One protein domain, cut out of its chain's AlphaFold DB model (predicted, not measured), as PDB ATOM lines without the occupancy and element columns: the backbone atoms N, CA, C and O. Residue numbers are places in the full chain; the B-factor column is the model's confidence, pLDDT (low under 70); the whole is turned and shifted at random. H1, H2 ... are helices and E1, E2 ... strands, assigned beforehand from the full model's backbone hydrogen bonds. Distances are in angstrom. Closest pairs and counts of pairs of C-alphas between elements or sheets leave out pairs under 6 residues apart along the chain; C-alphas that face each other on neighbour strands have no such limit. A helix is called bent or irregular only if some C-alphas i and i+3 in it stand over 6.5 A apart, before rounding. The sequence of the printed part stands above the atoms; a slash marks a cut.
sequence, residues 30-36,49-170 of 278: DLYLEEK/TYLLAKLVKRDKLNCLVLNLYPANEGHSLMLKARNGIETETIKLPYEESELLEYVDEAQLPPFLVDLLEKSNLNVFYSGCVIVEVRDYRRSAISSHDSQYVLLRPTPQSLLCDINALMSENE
ATOM      1  N   ASP A  30     -38.379 -24.070 -10.411       90.75
ATOM      2  CA  ASP A  30     -39.735 -24.216  -9.877       90.75
ATOM      3  C   ASP A  30     -40.572 -22.961 -10.155       90.75
ATOM      4  O   ASP A  30     -41.698 -23.059 -10.634       90.75
ATOM      5  N   LEU A  31     -40.012 -21.768  -9.909       89.69
ATOM      6  CA  LEU A  31     -40.681 -20.500 -10.212       89.69
ATOM      7  C   LEU A  31     -40.983 -20.351 -11.703       89.69
ATOM      8  O   LEU A  31     -42.065 -19.897 -12.057       89.69
ATOM      9  N   TYR A  32     -40.045 -20.723 -12.574       89.56
ATOM     10  CA  TYR A  32     -40.256 -20.684 -14.017       89.56
ATOM     11  C   TYR A  32     -41.422 -21.585 -14.440       89.56
ATOM     12  O   TYR A  32     -42.292 -21.144 -15.190       89.56
ATOM     13  N   LEU A  33     -41.473 -22.818 -13.925       89.50
ATOM     14  CA  LEU A  33     -42.561 -23.759 -14.197       89.50
ATOM     15  C   LEU A  33     -43.902 -23.236 -13.656       89.50
ATOM     16  O   LEU A  33     -44.878 -23.190 -14.401       89.50
ATOM     17  N   GLU A  34     -43.929 -22.744 -12.410       88.69
ATOM     18  CA  GLU A  34     -45.113 -22.119 -11.799       88.69
ATOM     19  C   GLU A  34     -45.636 -20.925 -12.618       88.69
ATOM     20  O   GLU A  34     -46.838 -20.658 -12.622       88.69
ATOM     21  N   GLU A  35     -44.753 -20.143 -13.245       86.06
ATOM     22  CA  GLU A  35     -45.150 -18.995 -14.065       86.06
ATOM     23  C   GLU A  35     -45.614 -19.397 -15.459       86.06
ATOM     24  O   GLU A  35     -46.573 -18.801 -15.949       86.06
ATOM     25  N   LYS A  36     -45.006 -20.428 -16.055       83.38
ATOM     26  CA  LYS A  36     -45.437 -20.994 -17.340       83.38
ATOM     27  C   LYS A  36     -46.826 -21.620 -17.251       83.38
ATOM     28  O   LYS A  36     -47.629 -21.406 -18.148       83.38
ATOM     29  N   THR A  49     -40.440 -13.584 -17.049       82.88
ATOM     30  CA  THR A  49     -39.335 -12.625 -16.992       82.88
ATOM     31  C   THR A  49     -39.016 -12.210 -15.548       82.88
ATOM     32  O   THR A  49     -39.868 -12.231 -14.656       82.88
ATOM     33  N   TYR A  50     -37.761 -11.819 -15.294       86.81
ATOM     34  CA  TYR A  50     -37.285 -11.310 -13.994       86.81
ATOM     35  C   TYR A  50     -37.469 -12.268 -12.800       86.81
ATOM     36  O   TYR A  50     -37.691 -11.826 -11.668       86.81
ATOM     37  N   LEU A  51     -37.331 -13.577 -13.029       91.31
ATOM     38  CA  LEU A  51     -37.506 -14.622 -12.008       91.31
ATOM     39  C   LEU A  51     -36.689 -14.365 -10.737       91.31
ATOM     40  O   LEU A  51     -37.214 -14.481  -9.632       91.31
ATOM     41  N   LEU A  52     -35.430 -13.942 -10.880       92.06
ATOM     42  CA  LEU A  52     -34.559 -13.656  -9.738       92.06
ATOM     43  C   LEU A  52     -35.101 -12.508  -8.875       92.06
ATOM     44  O   LEU A  52     -35.139 -12.618  -7.652       92.06
ATOM     45  N   ALA A  53     -35.607 -11.441  -9.499       91.25
ATOM     46  CA  ALA A  53     -36.216 -10.323  -8.783       91.25
ATOM     47  C   ALA A  53     -37.465 -10.763  -8.003       91.25
ATOM     48  O   ALA A  53     -37.701 -10.314  -6.877       91.25
ATOM     49  N   LYS A  54     -38.269 -11.657  -8.588       91.62
ATOM     50  CA  LYS A  54     -39.460 -12.218  -7.940       91.62
ATOM     51  C   LYS A  54     -39.087 -13.135  -6.781       91.62
ATOM     52  O   LYS A  54     -39.682 -13.017  -5.711       91.62
ATOM     53  N   LEU A  55     -38.071 -13.978  -6.961       92.19
ATOM     54  CA  LEU A  55     -37.577 -14.882  -5.927       92.19
ATOM     55  C   LEU A  55     -37.026 -14.113  -4.721       92.19
ATOM     56  O   LEU A  55     -37.407 -14.399  -3.589       92.19
ATOM     57  N   VAL A  56     -36.210 -13.080  -4.953       91.56
ATOM     58  CA  VAL A  56     -35.676 -12.222  -3.882       91.56
ATOM     59  C   VAL A  56     -36.806 -11.563  -3.090       91.56
ATOM     60  O   VAL A  56     -36.759 -11.539  -1.861       91.56
ATOM     61  N   LYS A  57     -37.854 -11.071  -3.767       89.81
ATOM     62  CA  LYS A  57     -39.029 -10.478  -3.105       89.81
ATOM     63  C   LYS A  57     -39.843 -11.504  -2.311       89.81
ATOM     64  O   LYS A  57     -40.294 -11.182  -1.212       89.81
ATOM     65  N   ARG A  58     -40.026 -12.716  -2.847       90.06
ATOM     66  CA  ARG A  58     -40.801 -13.810  -2.231       90.06
ATOM     67  C   ARG A  58     -40.115 -14.351  -0.975       90.06
ATOM     68  O   ARG A  58     -40.741 -14.405   0.081       90.06
ATOM     69  N   ASP A  59     -38.827 -14.669  -1.074       88.50
ATOM     70  CA  ASP A  59     -38.066 -15.331  -0.005       88.50
ATOM     71  C   ASP A  59     -37.335 -14.339   0.922       88.50
ATOM     72  O   ASP A  59     -36.803 -14.737   1.960       88.50
ATOM     73  N   LYS A  60     -37.334 -13.037   0.588       88.88
ATOM     74  CA  LYS A  60     -36.573 -11.975   1.275       88.88
ATOM     75  C   LYS A  60     -35.096 -12.349   1.429       88.88
ATOM     76  O   LYS A  60     -34.552 -12.334   2.537       88.88
ATOM     77  N   LEU A  61     -34.486 -12.728   0.309       89.88
ATOM     78  CA  LEU A  61     -33.084 -13.128   0.251       89.88
ATOM     79  C   LEU A  61     -32.169 -11.938   0.562       89.88
ATOM     80  O   LEU A  61     -32.481 -10.795   0.222       89.88
ATOM     81  N   ASN A  62     -31.047 -12.225   1.215       91.19
ATOM     82  CA  ASN A  62     -29.959 -11.276   1.373       91.19
ATOM     83  C   ASN A  62     -29.321 -11.051  -0.001       91.19
ATOM     84  O   ASN A  62     -29.202 -11.983  -0.795       91.19
ATOM     85  N   CYS A  63     -28.900  -9.829  -0.292       92.00
ATOM     86  CA  CYS A  63     -28.236  -9.533  -1.554       92.00
ATOM     87  C   CYS A  63     -27.157  -8.471  -1.369       92.00
ATOM     88  O   CYS A  63     -27.279  -7.565  -0.540       92.00
ATOM     89  N   LEU A  64     -26.112  -8.576  -2.182       93.44
ATOM     90  CA  LEU A  64     -25.171  -7.491  -2.401       93.44
ATOM     91  C   LEU A  64     -25.859  -6.458  -3.299       93.44
ATOM     92  O   LEU A  64     -26.520  -6.813  -4.262       93.44
ATOM     93  N   VAL A  65     -25.756  -5.180  -2.991       93.31
ATOM     94  CA  VAL A  65     -26.356  -4.095  -3.765       93.31
ATOM     95  C   VAL A  65     -25.228  -3.283  -4.375       93.31
ATOM     96  O   VAL A  65     -24.336  -2.837  -3.658       93.31
ATOM     97  N   LEU A  66     -25.269  -3.089  -5.688       94.12
ATOM     98  CA  LEU A  66     -24.332  -2.252  -6.427       94.12
ATOM     99  C   LEU A  66     -25.040  -0.961  -6.836       94.12
ATOM    100  O   LEU A  66     -25.900  -0.973  -7.716       94.12
ATOM    101  N   ASN A  67     -24.665   0.158  -6.222       92.75
ATOM    102  CA  ASN A  67     -25.219   1.470  -6.541       92.75
ATOM    103  C   ASN A  67     -24.367   2.158  -7.608       92.75
ATOM    104  O   ASN A  67     -23.167   2.348  -7.415       92.75
ATOM    105  N   LEU A  68     -24.984   2.577  -8.712       91.69
ATOM    106  CA  LEU A  68     -24.321   3.309  -9.793       91.69
ATOM    107  C   LEU A  68     -24.765   4.772  -9.779       91.69
ATOM    108  O   LEU A  68     -25.895   5.081 -10.158       91.69
ATOM    109  N   TYR A  69     -23.874   5.681  -9.375       90.44
ATOM    110  CA  TYR A  69     -24.192   7.102  -9.219       90.44
ATOM    111  C   TYR A  69     -23.936   7.935 -10.491       90.44
ATOM    112  O   TYR A  69     -23.030   7.625 -11.277       90.44
ATOM    113  N   PRO A  70     -24.712   9.013 -10.728       87.00
ATOM    114  CA  PRO A  70     -24.496   9.938 -11.840       87.00
ATOM    115  C   PRO A  70     -23.241  10.805 -11.662       87.00
ATOM    116  O   PRO A  70     -22.493  10.693 -10.697       87.00
ATOM    117  N   ALA A  71     -22.982  11.664 -12.652       81.38
ATOM    118  CA  ALA A  71     -21.970  12.727 -12.595       81.38
ATOM    119  C   ALA A  71     -20.522  12.287 -12.284       81.38
ATOM    120  O   ALA A  71     -19.695  13.115 -11.909       81.38
ATOM    121  N   ASN A  72     -20.181  11.018 -12.533       81.62
ATOM    122  CA  ASN A  72     -18.869  10.447 -12.218       81.62
ATOM    123  C   ASN A  72     -18.551  10.402 -10.710       81.62
ATOM    124  O   ASN A  72     -17.381  10.462 -10.338       81.62
ATOM    125  N   GLU A  73     -19.574  10.294  -9.857       85.06
ATOM    126  CA  GLU A  73     -19.402  10.078  -8.412       85.06
ATOM    127  C   GLU A  73     -18.878   8.680  -8.064       85.06
ATOM    128  O   GLU A  73     -18.414   8.466  -6.946       85.06
ATOM    129  N   GLY A  74     -18.934   7.746  -9.018       88.62
ATOM    130  CA  GLY A  74     -18.491   6.372  -8.834       88.62
ATOM    131  C   GLY A  74     -19.634   5.410  -8.527       88.62
ATOM    132  O   GLY A  74     -20.796   5.674  -8.844       88.62
ATOM    133  N   HIS A  75     -19.281   4.285  -7.922       91.44
ATOM    134  CA  HIS A  75     -20.191   3.228  -7.504       91.44
ATOM    135  C   HIS A  75     -19.931   2.844  -6.044       91.44
ATOM    136  O   HIS A  75     -18.838   3.063  -5.535       91.44
ATOM    137  N   SER A  76     -20.923   2.298  -5.347       92.56
ATOM    138  CA  SER A  76     -20.733   1.738  -4.001       92.56
ATOM    139  C   SER A  76     -21.339   0.347  -3.911       92.56
ATOM    140  O   SER A  76     -22.248  -0.000  -4.671       92.56
ATOM    141  N   LEU A  77     -20.813  -0.449  -2.987       92.12
ATOM    142  CA  LEU A  77     -21.366  -1.739  -2.623       92.12
ATOM    143  C   LEU A  77     -22.093  -1.614  -1.293       92.12
ATOM    144  O   LEU A  77     -21.697  -0.851  -0.415       92.12
ATOM    145  N   MET A  78     -23.165  -2.371  -1.131       91.50
ATOM    146  CA  MET A  78     -23.925  -2.386   0.105       91.50
ATOM    147  C   MET A  78     -24.467  -3.779   0.377       91.50
ATOM    148  O   MET A  78     -24.988  -4.429  -0.520       91.50
ATOM    149  N   LEU A  79     -24.378  -4.247   1.616       90.81
ATOM    150  CA  LEU A  79     -24.999  -5.510   1.999       90.81
ATOM    151  C   LEU A  79     -26.408  -5.253   2.503       90.81
ATOM    152  O   LEU A  79     -26.591  -4.528   3.477       90.81
ATOM    153  N   LYS A  80     -27.396  -5.856   1.840       89.81
ATOM    154  CA  LYS A  80     -28.803  -5.772   2.215       89.81
ATOM    155  C   LYS A  80     -29.228  -7.069   2.884       89.81
ATOM    156  O   LYS A  80     -29.362  -8.110   2.239       89.81
ATOM    157  N   ALA A  81     -29.448  -6.991   4.191       85.50
ATOM    158  CA  ALA A  81     -29.972  -8.098   4.974       85.50
ATOM    159  C   ALA A  81     -31.496  -8.234   4.815       85.50
ATOM    160  O   ALA A  81     -32.209  -7.253   4.588       85.50
ATOM    161  N   ARG A  82     -32.027  -9.429   5.088       82.56
ATOM    162  CA  ARG A  82     -33.467  -9.727   5.187       82.56
ATOM    163  C   ARG A  82     -34.216  -8.784   6.136       82.56
ATOM    164  O   ARG A  82     -35.409  -8.539   5.951       82.56
ATOM    165  N   ASN A  83     -33.513  -8.258   7.138       74.19
ATOM    166  CA  ASN A  83     -34.053  -7.364   8.164       74.19
ATOM    167  C   ASN A  83     -34.033  -5.882   7.742       74.19
ATOM    168  O   ASN A  83     -34.416  -5.029   8.534       74.19
ATOM    169  N   GLY A  84     -33.569  -5.570   6.525       71.69
ATOM    170  CA  GLY A  84     -33.431  -4.200   6.024       71.69
ATOM    171  C   GLY A  84     -32.226  -3.440   6.582       71.69
ATOM    172  O   GLY A  84     -32.134  -2.234   6.385       71.69
ATOM    173  N   ILE A  85     -31.314  -4.123   7.282       71.06
ATOM    174  CA  ILE A  85     -30.031  -3.534   7.680       71.06
ATOM    175  C   ILE A  85     -29.170  -3.435   6.425       71.06
ATOM    176  O   ILE A  85     -28.953  -4.439   5.740       71.06
ATOM    177  N   GLU A  86     -28.728  -2.217   6.140       78.12
ATOM    178  CA  GLU A  86     -27.948  -1.855   4.968       78.12
ATOM    179  C   GLU A  86     -26.579  -1.333   5.428       78.12
ATOM    180  O   GLU A  86     -26.494  -0.329   6.136       78.12
ATOM    181  N   THR A  87     -25.504  -2.037   5.059       77.44
ATOM    182  CA  THR A  87     -24.122  -1.617   5.351       77.44
ATOM    183  C   THR A  87     -23.459  -1.193   4.048       77.44
ATOM    184  O   THR A  87     -23.159  -2.054   3.223       77.44
ATOM    185  N   GLU A  88     -23.271   0.114   3.838       80.50
ATOM    186  CA  GLU A  88     -22.685   0.679   2.611       80.50
ATOM    187  C   GLU A  88     -21.161   0.850   2.735       80.50
ATOM    188  O   GLU A  88     -20.643   1.264   3.775       80.50
ATOM    189  N   THR A  89     -20.436   0.545   1.661       82.69
ATOM    190  CA  THR A  89     -19.006   0.826   1.523       82.69
ATOM    191  C   THR A  89     -18.764   2.258   1.048       82.69
ATOM    192  O   THR A  89     -19.654   2.954   0.564       82.69
ATOM    193  N   ILE A  90     -17.508   2.702   1.107       83.69
ATOM    194  CA  ILE A  90     -17.103   3.952   0.455       83.69
ATOM    195  C   ILE A  90     -17.371   3.906  -1.060       83.69
ATOM    196  O   ILE A  90     -17.349   2.836  -1.674       83.69
ATOM    197  N   LYS A  91     -17.614   5.079  -1.659       86.81
ATOM    198  CA  LYS A  91     -17.773   5.222  -3.113       86.81
ATOM    199  C   LYS A  91     -16.429   4.990  -3.810       86.81
ATOM    200  O   LYS A  91     -15.461   5.700  -3.539       86.81
ATOM    201  N   LEU A  92     -16.404   4.029  -4.723       86.12
ATOM    202  CA  LEU A  92     -15.282   3.684  -5.586       86.12
ATOM    203  C   LEU A  92     -15.406   4.409  -6.934       86.12
ATOM    204  O   LEU A  92     -16.498   4.475  -7.508       86.12
ATOM    205  N   PRO A  93     -14.312   4.968  -7.469       86.56
ATOM    206  CA  PRO A  93     -14.326   5.684  -8.739       86.56
ATOM    207  C   PRO A  93     -14.674   4.766  -9.926       86.56
ATOM    208  O   PRO A  93     -14.382   3.576  -9.922       86.56
ATOM    209  N   TYR A  94     -15.250   5.323 -10.999       85.56
ATOM    210  CA  TYR A  94     -15.527   4.563 -12.235       85.56
ATOM    211  C   TYR A  94     -14.271   4.213 -13.042       85.56
ATOM    212  O   TYR A  94     -14.343   3.514 -14.052       85.56
ATOM    213  N   GLU A  95     -13.121   4.750 -12.647       79.38
ATOM    214  CA  GLU A  95     -11.824   4.377 -13.187       79.38
ATOM    215  C   GLU A  95     -11.468   2.908 -12.920       79.38
ATOM    216  O   GLU A  95     -10.782   2.308 -13.747       79.38
ATOM    217  N   GLU A  96     -11.955   2.344 -11.817       81.00
ATOM    218  CA  GLU A  96     -11.801   0.934 -11.466       81.00
ATOM    219  C   GLU A  96     -12.941   0.139 -12.111       81.00
ATOM    220  O   GLU A  96     -14.056   0.076 -11.594       81.00
ATOM    221  N   SER A  97     -12.688  -0.417 -13.303       83.31
ATOM    222  CA  SER A  97     -13.698  -1.176 -14.054       83.31
ATOM    223  C   SER A  97     -13.747  -2.660 -13.708       83.31
ATOM    224  O   SER A  97     -14.684  -3.322 -14.131       83.31
ATOM    225  N   GLU A  98     -12.785  -3.172 -12.941       90.06
ATOM    226  CA  GLU A  98     -12.642  -4.603 -12.659       90.06
ATOM    227  C   GLU A  98     -13.907  -5.201 -12.028       90.06
ATOM    228  O   GLU A  98     -14.461  -6.162 -12.554       90.06
ATOM    229  N   LEU A  99     -14.437  -4.579 -10.969       91.19
ATOM    230  CA  LEU A  99     -15.683  -5.027 -10.337       91.19
ATOM    231  C   LEU A  99     -16.862  -5.033 -11.320       91.19
ATOM    232  O   LEU A  99     -17.651  -5.973 -11.342       91.19
ATOM    233  N   LEU A 100     -16.990  -3.975 -12.125       90.25
ATOM    234  CA  LEU A 100     -18.082  -3.848 -13.091       90.25
ATOM    235  C   LEU A 100     -17.971  -4.902 -14.198       90.25
ATOM    236  O   LEU A 100     -18.988  -5.421 -14.635       90.25
ATOM    237  N   GLU A 101     -16.752  -5.248 -14.610       90.50
ATOM    238  CA  GLU A 101     -16.491  -6.298 -15.595       90.50
ATOM    239  C   GLU A 101     -16.887  -7.682 -15.058       90.50
ATOM    240  O   GLU A 101     -17.567  -8.424 -15.761       90.50
ATOM    241  N   TYR A 102     -16.572  -8.003 -13.800       93.62
ATOM    242  CA  TYR A 102     -17.043  -9.244 -13.171       93.62
ATOM    243  C   TYR A 102     -18.572  -9.308 -13.056       93.62
ATOM    244  O   TYR A 102     -19.167 -10.350 -13.328       93.62
ATOM    245  N   VAL A 103     -19.226  -8.198 -12.693       93.38
ATOM    246  CA  VAL A 103     -20.695  -8.140 -12.607       93.38
ATOM    247  C   VAL A 103     -21.343  -8.282 -13.987       93.38
ATOM    248  O   VAL A 103     -22.333  -9.003 -14.108       93.38
ATOM    249  N   ASP A 104     -20.775  -7.654 -15.022       90.38
ATOM    250  CA  ASP A 104     -21.234  -7.783 -16.411       90.38
ATOM    251  C   ASP A 104     -21.127  -9.236 -16.914       90.38
ATOM    252  O   ASP A 104     -22.022  -9.711 -17.612       90.38
ATOM    253  N   GLU A 105     -20.065  -9.957 -16.542       91.25
ATOM    254  CA  GLU A 105     -19.863 -11.375 -16.890       91.25
ATOM    255  C   GLU A 105     -20.549 -12.345 -15.903       91.25
ATOM    256  O   GLU A 105     -20.395 -13.561 -16.017       91.25
ATOM    257  N   ALA A 106     -21.322 -11.829 -14.940       93.06
ATOM    258  CA  ALA A 106     -22.007 -12.603 -13.902       93.06
ATOM    259  C   ALA A 106     -21.075 -13.546 -13.106       93.06
ATOM    260  O   ALA A 106     -21.458 -14.652 -12.716       93.06
ATOM    261  N   GLN A 107     -19.850 -13.095 -12.841       94.31
ATOM    262  CA  GLN A 107     -18.811 -13.816 -12.111       94.31
ATOM    263  C   GLN A 107     -18.545 -13.167 -10.752       94.31
ATOM    264  O   GLN A 107     -18.565 -11.946 -10.615       94.31
ATOM    265  N   LEU A 108     -18.284 -13.983  -9.735       92.75
ATOM    266  CA  LEU A 108     -17.929 -13.517  -8.402       92.75
ATOM    267  C   LEU A 108     -16.468 -13.024  -8.391       92.75
ATOM    268  O   LEU A 108     -15.568 -13.826  -8.669       92.75
ATOM    269  N   PRO A 109     -16.208 -11.739  -8.065       92.56
ATOM    270  CA  PRO A 109     -14.849 -11.231  -7.937       92.56
ATOM    271  C   PRO A 109     -14.138 -11.860  -6.724       92.56
ATOM    272  O   PRO A 109     -14.659 -11.742  -5.611       92.56
ATOM    273  N   PRO A 110     -12.932 -12.445  -6.884       90.31
ATOM    274  CA  PRO A 110     -12.230 -13.136  -5.794       90.31
ATOM    275  C   PRO A 110     -11.940 -12.245  -4.578       90.31
ATOM    276  O   PRO A 110     -12.044 -12.678  -3.438       90.31
ATOM    277  N   PHE A 111     -11.660 -10.958  -4.801       88.75
ATOM    278  CA  PHE A 111     -11.365 -10.004  -3.725       88.75
ATOM    279  C   PHE A 111     -12.566  -9.672  -2.825       88.75
ATOM    280  O   PHE A 111     -12.387  -9.069  -1.767       88.75
ATOM    281  N   LEU A 112     -13.796 -10.006  -3.235       88.56
ATOM    282  CA  LEU A 112     -14.981  -9.810  -2.398       88.56
ATOM    283  C   LEU A 112     -15.237 -10.988  -1.461       88.56
ATOM    284  O   LEU A 112     -15.962 -10.809  -0.490       88.56
ATOM    285  N   VAL A 113     -14.671 -12.163  -1.730       88.25
ATOM    286  CA  VAL A 113     -15.054 -13.404  -1.047       88.25
ATOM    287  C   VAL A 113     -14.746 -13.320   0.446       88.25
ATOM    288  O   VAL A 113     -15.677 -13.358   1.252       88.25
ATOM    289  N   ASP A 114     -13.501 -12.997   0.803       85.19
ATOM    290  CA  ASP A 114     -13.077 -12.770   2.190       85.19
ATOM    291  C   ASP A 114     -13.920 -11.703   2.907       85.19
ATOM    292  O   ASP A 114     -14.147 -11.766   4.116       85.19
ATOM    293  N   LEU A 115     -14.345 -10.658   2.184       86.81
ATOM    294  CA  LEU A 115     -15.141  -9.568   2.748       86.81
ATOM    295  C   LEU A 115     -16.570 -10.031   3.050       86.81
ATOM    296  O   LEU A 115     -17.132  -9.660   4.082       86.81
ATOM    297  N   LEU A 116     -17.156 -10.815   2.145       88.12
ATOM    298  CA  LEU A 116     -18.492 -11.376   2.300       88.12
ATOM    299  C   LEU A 116     -18.516 -12.442   3.397       88.12
ATOM    300  O   LEU A 116     -19.463 -12.461   4.176       88.12
ATOM    301  N   GLU A 117     -17.472 -13.259   3.518       85.00
ATOM    302  CA  GLU A 117     -17.345 -14.252   4.588       85.00
ATOM    303  C   GLU A 117     -17.192 -13.599   5.970       85.00
ATOM    304  O   GLU A 117     -17.864 -13.980   6.927       85.00
ATOM    305  N   LYS A 118     -16.383 -12.535   6.071       84.69
ATOM    306  CA  LYS A 118     -16.261 -11.734   7.305       84.69
ATOM    307  C   LYS A 118     -17.545 -10.986   7.656       84.69
ATOM    308  O   LYS A 118     -17.716 -10.537   8.793       84.69
ATOM    309  N   SER A 119     -18.442 -10.800   6.692       80.38
ATOM    310  CA  SER A 119     -19.751 -10.228   6.960       80.38
ATOM    311  C   SER A 119     -20.624 -11.289   7.640       80.38
ATOM    312  O   SER A 119     -20.806 -12.384   7.129       80.38
ATOM    313  N   ASN A 120     -21.229 -10.976   8.791       77.06
ATOM    314  CA  ASN A 120     -22.123 -11.902   9.515       77.06
ATOM    315  C   ASN A 120     -23.450 -12.200   8.769       77.06
ATOM    316  O   ASN A 120     -24.449 -12.590   9.380       77.06
ATOM    317  N   LEU A 121     -23.513 -11.936   7.464       83.31
ATOM    318  CA  LEU A 121     -24.683 -12.077   6.618       83.31
ATOM    319  C   LEU A 121     -24.486 -13.273   5.691       83.31
ATOM    320  O   LEU A 121     -23.588 -13.285   4.859       83.31
ATOM    321  N   ASN A 122     -25.380 -14.257   5.780       85.94
ATOM    322  CA  ASN A 122     -25.369 -15.379   4.849       85.94
ATOM    323  C   ASN A 122     -25.895 -14.934   3.471       85.94
ATOM    324  O   ASN A 122     -27.109 -14.917   3.241       85.94
ATOM    325  N   VAL A 123     -24.986 -14.500   2.598       88.88
ATOM    326  CA  VAL A 123     -25.264 -14.012   1.232       88.88
ATOM    327  C   VAL A 123     -25.004 -15.059   0.148       88.88
ATOM    328  O   VAL A 123     -25.332 -14.820  -1.015       88.88
ATOM    329  N   PHE A 124     -24.429 -16.205   0.521       90.06
ATOM    330  CA  PHE A 124     -24.091 -17.280  -0.400       90.06
ATOM    331  C   PHE A 124     -25.270 -18.242  -0.571       90.06
ATOM    332  O   PHE A 124     -25.816 -18.789   0.388       90.06
ATOM    333  N   TYR A 125     -25.646 -18.476  -1.823       90.88
ATOM    334  CA  TYR A 125     -26.723 -19.370  -2.229       90.88
ATOM    335  C   TYR A 125     -26.176 -20.389  -3.220       90.88
ATOM    336  O   TYR A 125     -25.998 -20.072  -4.394       90.88
ATOM    337  N   SER A 126     -25.893 -21.609  -2.754       86.06
ATOM    338  CA  SER A 126     -25.247 -22.649  -3.577       86.06
ATOM    339  C   SER A 126     -23.942 -22.149  -4.223       86.06
ATOM    340  O   SER A 126     -23.734 -22.318  -5.418       86.06
ATOM    341  N   GLY A 127     -23.108 -21.441  -3.450       85.12
ATOM    342  CA  GLY A 127     -21.862 -20.822  -3.930       85.12
ATOM    343  C   GLY A 127     -22.045 -19.549  -4.769       85.12
ATOM    344  O   GLY A 127     -21.071 -18.863  -5.056       85.12
ATOM    345  N   CYS A 128     -23.278 -19.188  -5.133       91.38
ATOM    346  CA  CYS A 128     -23.572 -17.977  -5.896       91.38
ATOM    347  C   CYS A 128     -23.954 -16.803  -4.985       91.38
ATOM    348  O   CYS A 128     -24.533 -16.993  -3.914       91.38
ATOM    349  N   VAL A 129     -23.715 -15.576  -5.446       93.19
ATOM    350  CA  VAL A 129     -24.101 -14.346  -4.734       93.19
ATOM    351  C   VAL A 129     -25.112 -13.567  -5.563       93.19
ATOM    352  O   VAL A 129     -24.919 -13.330  -6.753       93.19
ATOM    353  N   ILE A 130     -26.208 -13.145  -4.936       94.62
ATOM    354  CA  ILE A 130     -27.229 -12.330  -5.602       94.62
ATOM    355  C   ILE A 130     -26.832 -10.859  -5.508       94.62
ATOM    356  O   ILE A 130     -26.657 -10.334  -4.406       94.62
ATOM    357  N   VAL A 131     -26.757 -10.189  -6.658       95.31
ATOM    358  CA  VAL A 131     -26.470  -8.758  -6.770       95.31
ATOM    359  C   VAL A 131     -27.699  -7.993  -7.249       95.31
ATOM    360  O   VAL A 131     -28.262  -8.303  -8.292       95.31
ATOM    361  N   GLU A 132     -28.100  -6.966  -6.505       94.44
ATOM    362  CA  GLU A 132     -29.076  -5.952  -6.900       94.44
ATOM    363  C   GLU A 132     -28.326  -4.732  -7.460       94.44
ATOM    364  O   GLU A 132     -27.766  -3.934  -6.712       94.44
ATOM    365  N   VAL A 133     -28.305  -4.569  -8.778       94.19
ATOM    366  CA  VAL A 133     -27.739  -3.394  -9.447       94.19
ATOM    367  C   VAL A 133     -28.779  -2.279  -9.450       94.19
ATOM    368  O   VAL A 133     -29.814  -2.403 -10.101       94.19
ATOM    369  N   ARG A 134     -28.502  -1.183  -8.742       93.06
ATOM    370  CA  ARG A 134     -29.334   0.024  -8.691       93.06
ATOM    371  C   ARG A 134     -28.712   1.116  -9.558       93.06
ATOM    372  O   ARG A 134     -27.676   1.679  -9.202       93.06
ATOM    373  N   ASP A 135     -29.339   1.442 -10.688       90.94
ATOM    374  CA  ASP A 135     -28.869   2.508 -11.580       90.94
ATOM    375  C   ASP A 135     -29.564   3.843 -11.262       90.94
ATOM    376  O   ASP A 135     -30.734   4.057 -11.585       90.94
ATOM    377  N   TYR A 136     -28.820   4.764 -10.644       89.12
ATOM    378  CA  TYR A 136     -29.273   6.123 -10.326       89.12
ATOM    379  C   TYR A 136     -29.065   7.076 -11.513       89.12
ATOM    380  O   TYR A 136     -29.559   8.200 -11.509       89.12
ATOM    381  N   ARG A 137     -28.323   6.663 -12.549       83.56
ATOM    382  CA  ARG A 137     -27.960   7.521 -13.692       83.56
ATOM    383  C   ARG A 137     -29.100   7.676 -14.687       83.56
ATOM    384  O   ARG A 137     -29.146   8.664 -15.413       83.56
ATOM    385  N   ARG A 138     -29.983   6.677 -14.758       75.94
ATOM    386  CA  ARG A 138     -31.114   6.633 -15.699       75.94
ATOM    387  C   ARG A 138     -32.351   7.359 -15.187       75.94
ATOM    388  O   ARG A 138     -33.279   7.584 -15.957       75.94
ATOM    389  N   SER A 139     -32.374   7.730 -13.911       71.00
ATOM    390  CA  SER A 139     -33.557   8.295 -13.285       71.00
ATOM    391  C   SER A 139     -33.464   9.812 -13.142       71.00
ATOM    392  O   SER A 139     -32.485  10.350 -12.632       71.00
ATOM    393  N   ALA A 140     -34.510  10.510 -13.592       63.97
ATOM    394  CA  ALA A 140     -34.656  11.962 -13.442       63.97
ATOM    395  C   ALA A 140     -35.157  12.369 -12.041       63.97
ATOM    396  O   ALA A 140     -35.010  13.520 -11.632       63.97
ATOM    397  N   ILE A 141     -35.760  11.421 -11.321       64.75
ATOM    398  CA  ILE A 141     -36.250  11.539  -9.942       64.75
ATOM    399  C   ILE A 141     -35.340  10.646  -9.083       64.75
ATOM    400  O   ILE A 141     -34.711   9.738  -9.616       64.75
ATOM    401  N   SER A 142     -35.246  10.841  -7.772       65.94
ATOM    402  CA  SER A 142     -34.478   9.984  -6.843       65.94
ATOM    403  C   SER A 142     -35.010   8.537  -6.702       65.94
ATOM    404  O   SER A 142     -34.959   7.950  -5.624       65.94
ATOM    405  N   SER A 143     -35.613   7.992  -7.757       77.38
ATOM    406  CA  SER A 143     -35.921   6.579  -7.960       77.38
ATOM    407  C   SER A 143     -34.749   5.871  -8.640       77.38
ATOM    408  O   SER A 143     -33.971   6.497  -9.351       77.38
ATOM    409  N   HIS A 144     -34.625   4.562  -8.443       83.38
ATOM    410  CA  HIS A 144     -33.548   3.757  -9.025       83.38
ATOM    411  C   HIS A 144     -34.166   2.649  -9.861       83.38
ATOM    412  O   HIS A 144     -35.213   2.116  -9.490       83.38
ATOM    413  N   ASP A 145     -33.520   2.319 -10.974       85.81
ATOM    414  CA  ASP A 145     -33.852   1.114 -11.727       85.81
ATOM    415  C   ASP A 145     -33.053  -0.053 -11.134       85.81
ATOM    416  O   ASP A 145     -31.823   0.017 -11.075       85.81
ATOM    417  N   SER A 146     -33.751  -1.072 -10.625       89.88
ATOM    418  CA  SER A 146     -33.142  -2.215  -9.937       89.88
ATOM    419  C   SER A 146     -33.162  -3.449 -10.831       89.88
ATOM    420  O   SER A 146     -34.224  -4.004 -11.117       89.88
ATOM    421  N   GLN A 147     -31.980  -3.937 -11.191       91.44
ATOM    422  CA  GLN A 147     -31.781  -5.211 -11.872       91.44
ATOM    423  C   GLN A 147     -31.141  -6.220 -10.918       91.44
ATOM    424  O   GLN A 147     -30.339  -5.852 -10.068       91.44
ATOM    425  N   TYR A 148     -31.476  -7.501 -11.061       93.69
ATOM    426  CA  TYR A 148     -30.858  -8.568 -10.277       93.69
ATOM    427  C   TYR A 148     -29.978  -9.441 -11.166       93.69
ATOM    428  O   TYR A 148     -30.409  -9.853 -12.243       93.69
ATOM    429  N   VAL A 149     -28.771  -9.735 -10.693       94.12
ATOM    430  CA  VAL A 149     -27.777 -10.591 -11.350       94.12
ATOM    431  C   VAL A 149     -27.322 -11.653 -10.353       94.12
ATOM    432  O   VAL A 149     -27.168 -11.368  -9.167       94.12
ATOM    433  N   LEU A 150     -27.134 -12.884 -10.820       94.75
ATOM    434  CA  LEU A 150     -26.589 -13.972 -10.012       94.75
ATOM    435  C   LEU A 150     -25.109 -14.142 -10.360       94.75
ATOM    436  O   LEU A 150     -24.799 -14.577 -11.467       94.75
ATOM    437  N   LEU A 151     -24.216 -13.794  -9.435       94.69
ATOM    438  CA  LEU A 151     -22.780 -13.993  -9.601       94.69
ATOM    439  C   LEU A 151     -22.421 -15.442  -9.295       94.69
ATOM    440  O   LEU A 151     -22.688 -15.925  -8.191       94.69
ATOM    441  N   ARG A 152     -21.813 -16.116 -10.269       92.00
ATOM    442  CA  ARG A 152     -21.336 -17.494 -10.144       92.00
ATOM    443  C   ARG A 152     -19.913 -17.523  -9.584       92.00
ATOM    444  O   ARG A 152     -19.131 -16.628  -9.917       92.00
ATOM    445  N   PRO A 153     -19.554 -18.534  -8.780       91.44
ATOM    446  CA  PRO A 153     -18.177 -18.701  -8.338       91.44
ATOM    447  C   PRO A 153     -17.250 -18.903  -9.544       91.44
ATOM    448  O   PRO A 153     -17.634 -19.483 -10.560       91.44
ATOM    449  N   THR A 154     -16.030 -18.387  -9.436       90.94
ATOM    450  CA  THR A 154     -14.966 -18.555 -10.434       90.94
ATOM    451  C   THR A 154     -13.893 -19.501  -9.897       90.94
ATOM    452  O   THR A 154     -13.737 -19.589  -8.678       90.94
ATOM    453  N   PRO A 155     -13.096 -20.166 -10.756       90.19
ATOM    454  CA  PRO A 155     -11.963 -20.971 -10.292       90.19
ATOM    455  C   PRO A 155     -11.005 -20.178  -9.392       90.19
ATOM    456  O   PRO A 155     -10.486 -20.703  -8.416       90.19
ATOM    457  N   GLN A 156     -10.822 -18.883  -9.671       90.94
ATOM    458  CA  GLN A 156     -10.019 -17.986  -8.844       90.94
ATOM    459  C   GLN A 156     -10.635 -17.756  -7.457       90.94
ATOM    460  O   GLN A 156      -9.905 -17.744  -6.476       90.94
ATOM    461  N   SER A 157     -11.960 -17.590  -7.371       89.94
ATOM    462  CA  SER A 157     -12.677 -17.491  -6.093       89.94
ATOM    463  C   SER A 157     -12.525 -18.771  -5.272       89.94
ATOM    464  O   SER A 157     -12.212 -18.691  -4.094       89.94
ATOM    465  N   LEU A 158     -12.682 -19.939  -5.904       89.44
ATOM    466  CA  LEU A 158     -12.511 -21.232  -5.234       89.44
ATOM    467  C   LEU A 158     -11.078 -21.416  -4.725       89.44
ATOM    468  O   LEU A 158     -10.870 -21.896  -3.617       89.44
ATOM    469  N   LEU A 159     -10.083 -20.993  -5.509       89.62
ATOM    470  CA  LEU A 159      -8.685 -21.041  -5.093       89.62
ATOM    471  C   LEU A 159      -8.401 -20.094  -3.917       89.62
ATOM    472  O   LEU A 159      -7.620 -20.437  -3.034       89.62
ATOM    473  N   CYS A 160      -9.024 -18.911  -3.883       87.00
ATOM    474  CA  CYS A 160      -8.960 -18.028  -2.716       87.00
ATOM    475  C   CYS A 160      -9.509 -18.725  -1.464       87.00
ATOM    476  O   CYS A 160      -8.830 -18.705  -0.438       87.00
ATOM    477  N   ASP A 161     -10.651 -19.406  -1.571       86.00
ATOM    478  CA  ASP A 161     -11.263 -20.139  -0.456       86.00
ATOM    479  C   ASP A 161     -10.378 -21.292   0.031       86.00
ATOM    480  O   ASP A 161     -10.138 -21.433   1.229       86.00
ATOM    481  N   ILE A 162      -9.831 -22.092  -0.892       87.00
ATOM    482  CA  ILE A 162      -8.894 -23.176  -0.562       87.00
ATOM    483  C   ILE A 162      -7.692 -22.602   0.190       87.00
ATOM    484  O   ILE A 162      -7.372 -23.064   1.281       87.00
ATOM    485  N   ASN A 163      -7.068 -21.544  -0.331       87.56
ATOM    486  CA  ASN A 163      -5.923 -20.915   0.324       87.56
ATOM    487  C   ASN A 163      -6.265 -20.365   1.714       87.56
ATOM    488  O   ASN A 163      -5.452 -20.492   2.631       87.56
ATOM    489  N   ALA A 164      -7.451 -19.778   1.894       84.69
ATOM    490  CA  ALA A 164      -7.907 -19.299   3.194       84.69
ATOM    491  C   ALA A 164      -8.029 -20.460   4.196       84.69
ATOM    492  O   ALA A 164      -7.413 -20.410   5.262       84.69
ATOM    493  N   LEU A 165      -8.702 -21.550   3.816       83.75
ATOM    494  CA  LEU A 165      -8.855 -22.757   4.641       83.75
ATOM    495  C   LEU A 165      -7.511 -23.414   4.993       83.75
ATOM    496  O   LEU A 165      -7.318 -23.910   6.108       83.75
ATOM    497  N   MET A 166      -6.572 -23.408   4.048       83.88
ATOM    498  CA  MET A 166      -5.221 -23.937   4.237       83.88
ATOM    499  C   MET A 166      -4.402 -23.053   5.183       83.88
ATOM    500  O   MET A 166      -3.722 -23.575   6.066       83.88
ATOM    501  N   SER A 167      -4.521 -21.725   5.061       80.69
ATOM    502  CA  SER A 167      -3.826 -20.763   5.928       80.69
ATOM    503  C   SER A 167      -4.255 -20.861   7.400       80.69
ATOM    504  O   SER A 167      -3.466 -20.624   8.314       80.69
ATOM    505  N   GLU A 168      -5.493 -21.286   7.662       77.50
ATOM    506  CA  GLU A 168      -5.967 -21.538   9.027       77.50
ATOM    507  C   GLU A 168      -5.326 -22.788   9.657       77.50
ATOM    508  O   GLU A 168      -5.254 -22.898  10.883       77.50
ATOM    509  N   ASN A 169      -4.820 -23.716   8.836       74.81
ATOM    510  CA  ASN A 169      -4.356 -25.040   9.249       74.81
ATOM    511  C   ASN A 169      -2.903 -25.342   8.824       74.81
ATOM    512  O   ASN A 169      -2.517 -26.511   8.762       74.81
ATOM    513  N   GLU A 170      -2.074 -24.316   8.589       68.25
ATOM    514  CA  GLU A 170      -0.720 -24.421   7.993       68.25
ATOM    515  C   GLU A 170       0.203 -25.471   8.637       68.25
ATOM    516  O   GLU A 170       1.090 -26.012   7.984       68.25
TER     517      GLU A 170
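What this domain is: This is residues 30 to 36 and 49 to 170 of the 278 residues of an uncharacterized protein of Lottia gigantea (UniProt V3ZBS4). A strongly twisted sheet of five strands has H2 across one face and the smaller H3 on the opposite face, with H1 beyond H2 on the side away from the sheet. H4 and H5 meet past the sheet where E4 begins and E5 ends, and H5 reaches outward, its residues 165 to 168 sticking out with 169 and 170. The 129 printed residues include five named helices and five named strands, in the order H1 H2 E1 E2 E3 H3 H4 E4 E5 H5; the class is mixed, helices and strands. The mixed sheet has the order E3 E2 E1 E4 E5. The whole is compact, with a radius of gyration of the C-alphas of 15.8 A and spans of 54 by 42 by 28 A.

Where its parts are: H1 is residues 30 to 36, beginning at C-alpha 30 (-39.735, -24.216, -9.877), and H2 is residues 51 to 59, 12.0 A long. E1 is residues 63 to 68 and E2 residues 75 to 80, each 15.8 A; E3 is residues 86 to 88. H3 is residues 98 to 104 and H4 residues 110 to 118, 13.8 A. H4 is irregular, but only just: C-alphas 111 and 114 are 6.8 A apart. E4, residues 128 to 135, is 21.9 A long and starts at C-alpha 128 (-23.572, -17.977, -5.896). E5 is residues 145 to 151, 18.9 A. H5 is residues 155 to 168, 20.2 A, ending at C-alpha 168 (-5.967, -21.538, 9.027).

How they stand to each other: E1 and E4 are parallel, with N 66 and O 132 at 2.8 A. E1, E2 and E3 form a meander, each strand the antiparallel neighbour of the one before: N 65 and O 78 are 2.7 A apart, N 79 and O 87 3.0 A. E4 and E5 are an antiparallel hairpin, with N 133 and O 147 at 2.7 A. E3, H3 H4 and E4 make a split strand-helix-strand unit, two strands of one sheet that are not neighbours with helices between them along the chain; E2 and E1 are between E3 and E4 in the sheet, and the crossover is right-handed. H2 is on the sheet over E4 and E5 at a height of 10.0 A, across the strands at 81 degrees to E4 on the local plane; its closest C-alphas to E5 are Ala 53 and Tyr 148, 5.8 A. H3 is on the opposite face, over none of the strands, at a height of 6.1 A. H1 and H2 only just touch, with 3 pairs of C-alphas within 8 A, the closest Leu 31 and Leu 51 at 6.9 A. H5 touches H4 with residues 156 to 161 alone, at a steep tilt of 46 degrees, the same way; the closest C-alphas are Pro 110 and Ser 157, 4.4 A. In H1, H2, H3 and H5 every O i to N i+4 pair is within hydrogen-bond range; in H4, 3 of 5 are.

The domain as a whole: The C-alphas farthest apart are those of Ala 140 and Glu 170, 54.2 A. Residues 37 to 48 are not printed, and C-alphas 36 and 49 are 10.4 A apart across this cut. Of the links printed whole, none is long. Mean pLDDT of the printed part is 87.0; residues 140 to 142 and 170 are under 70.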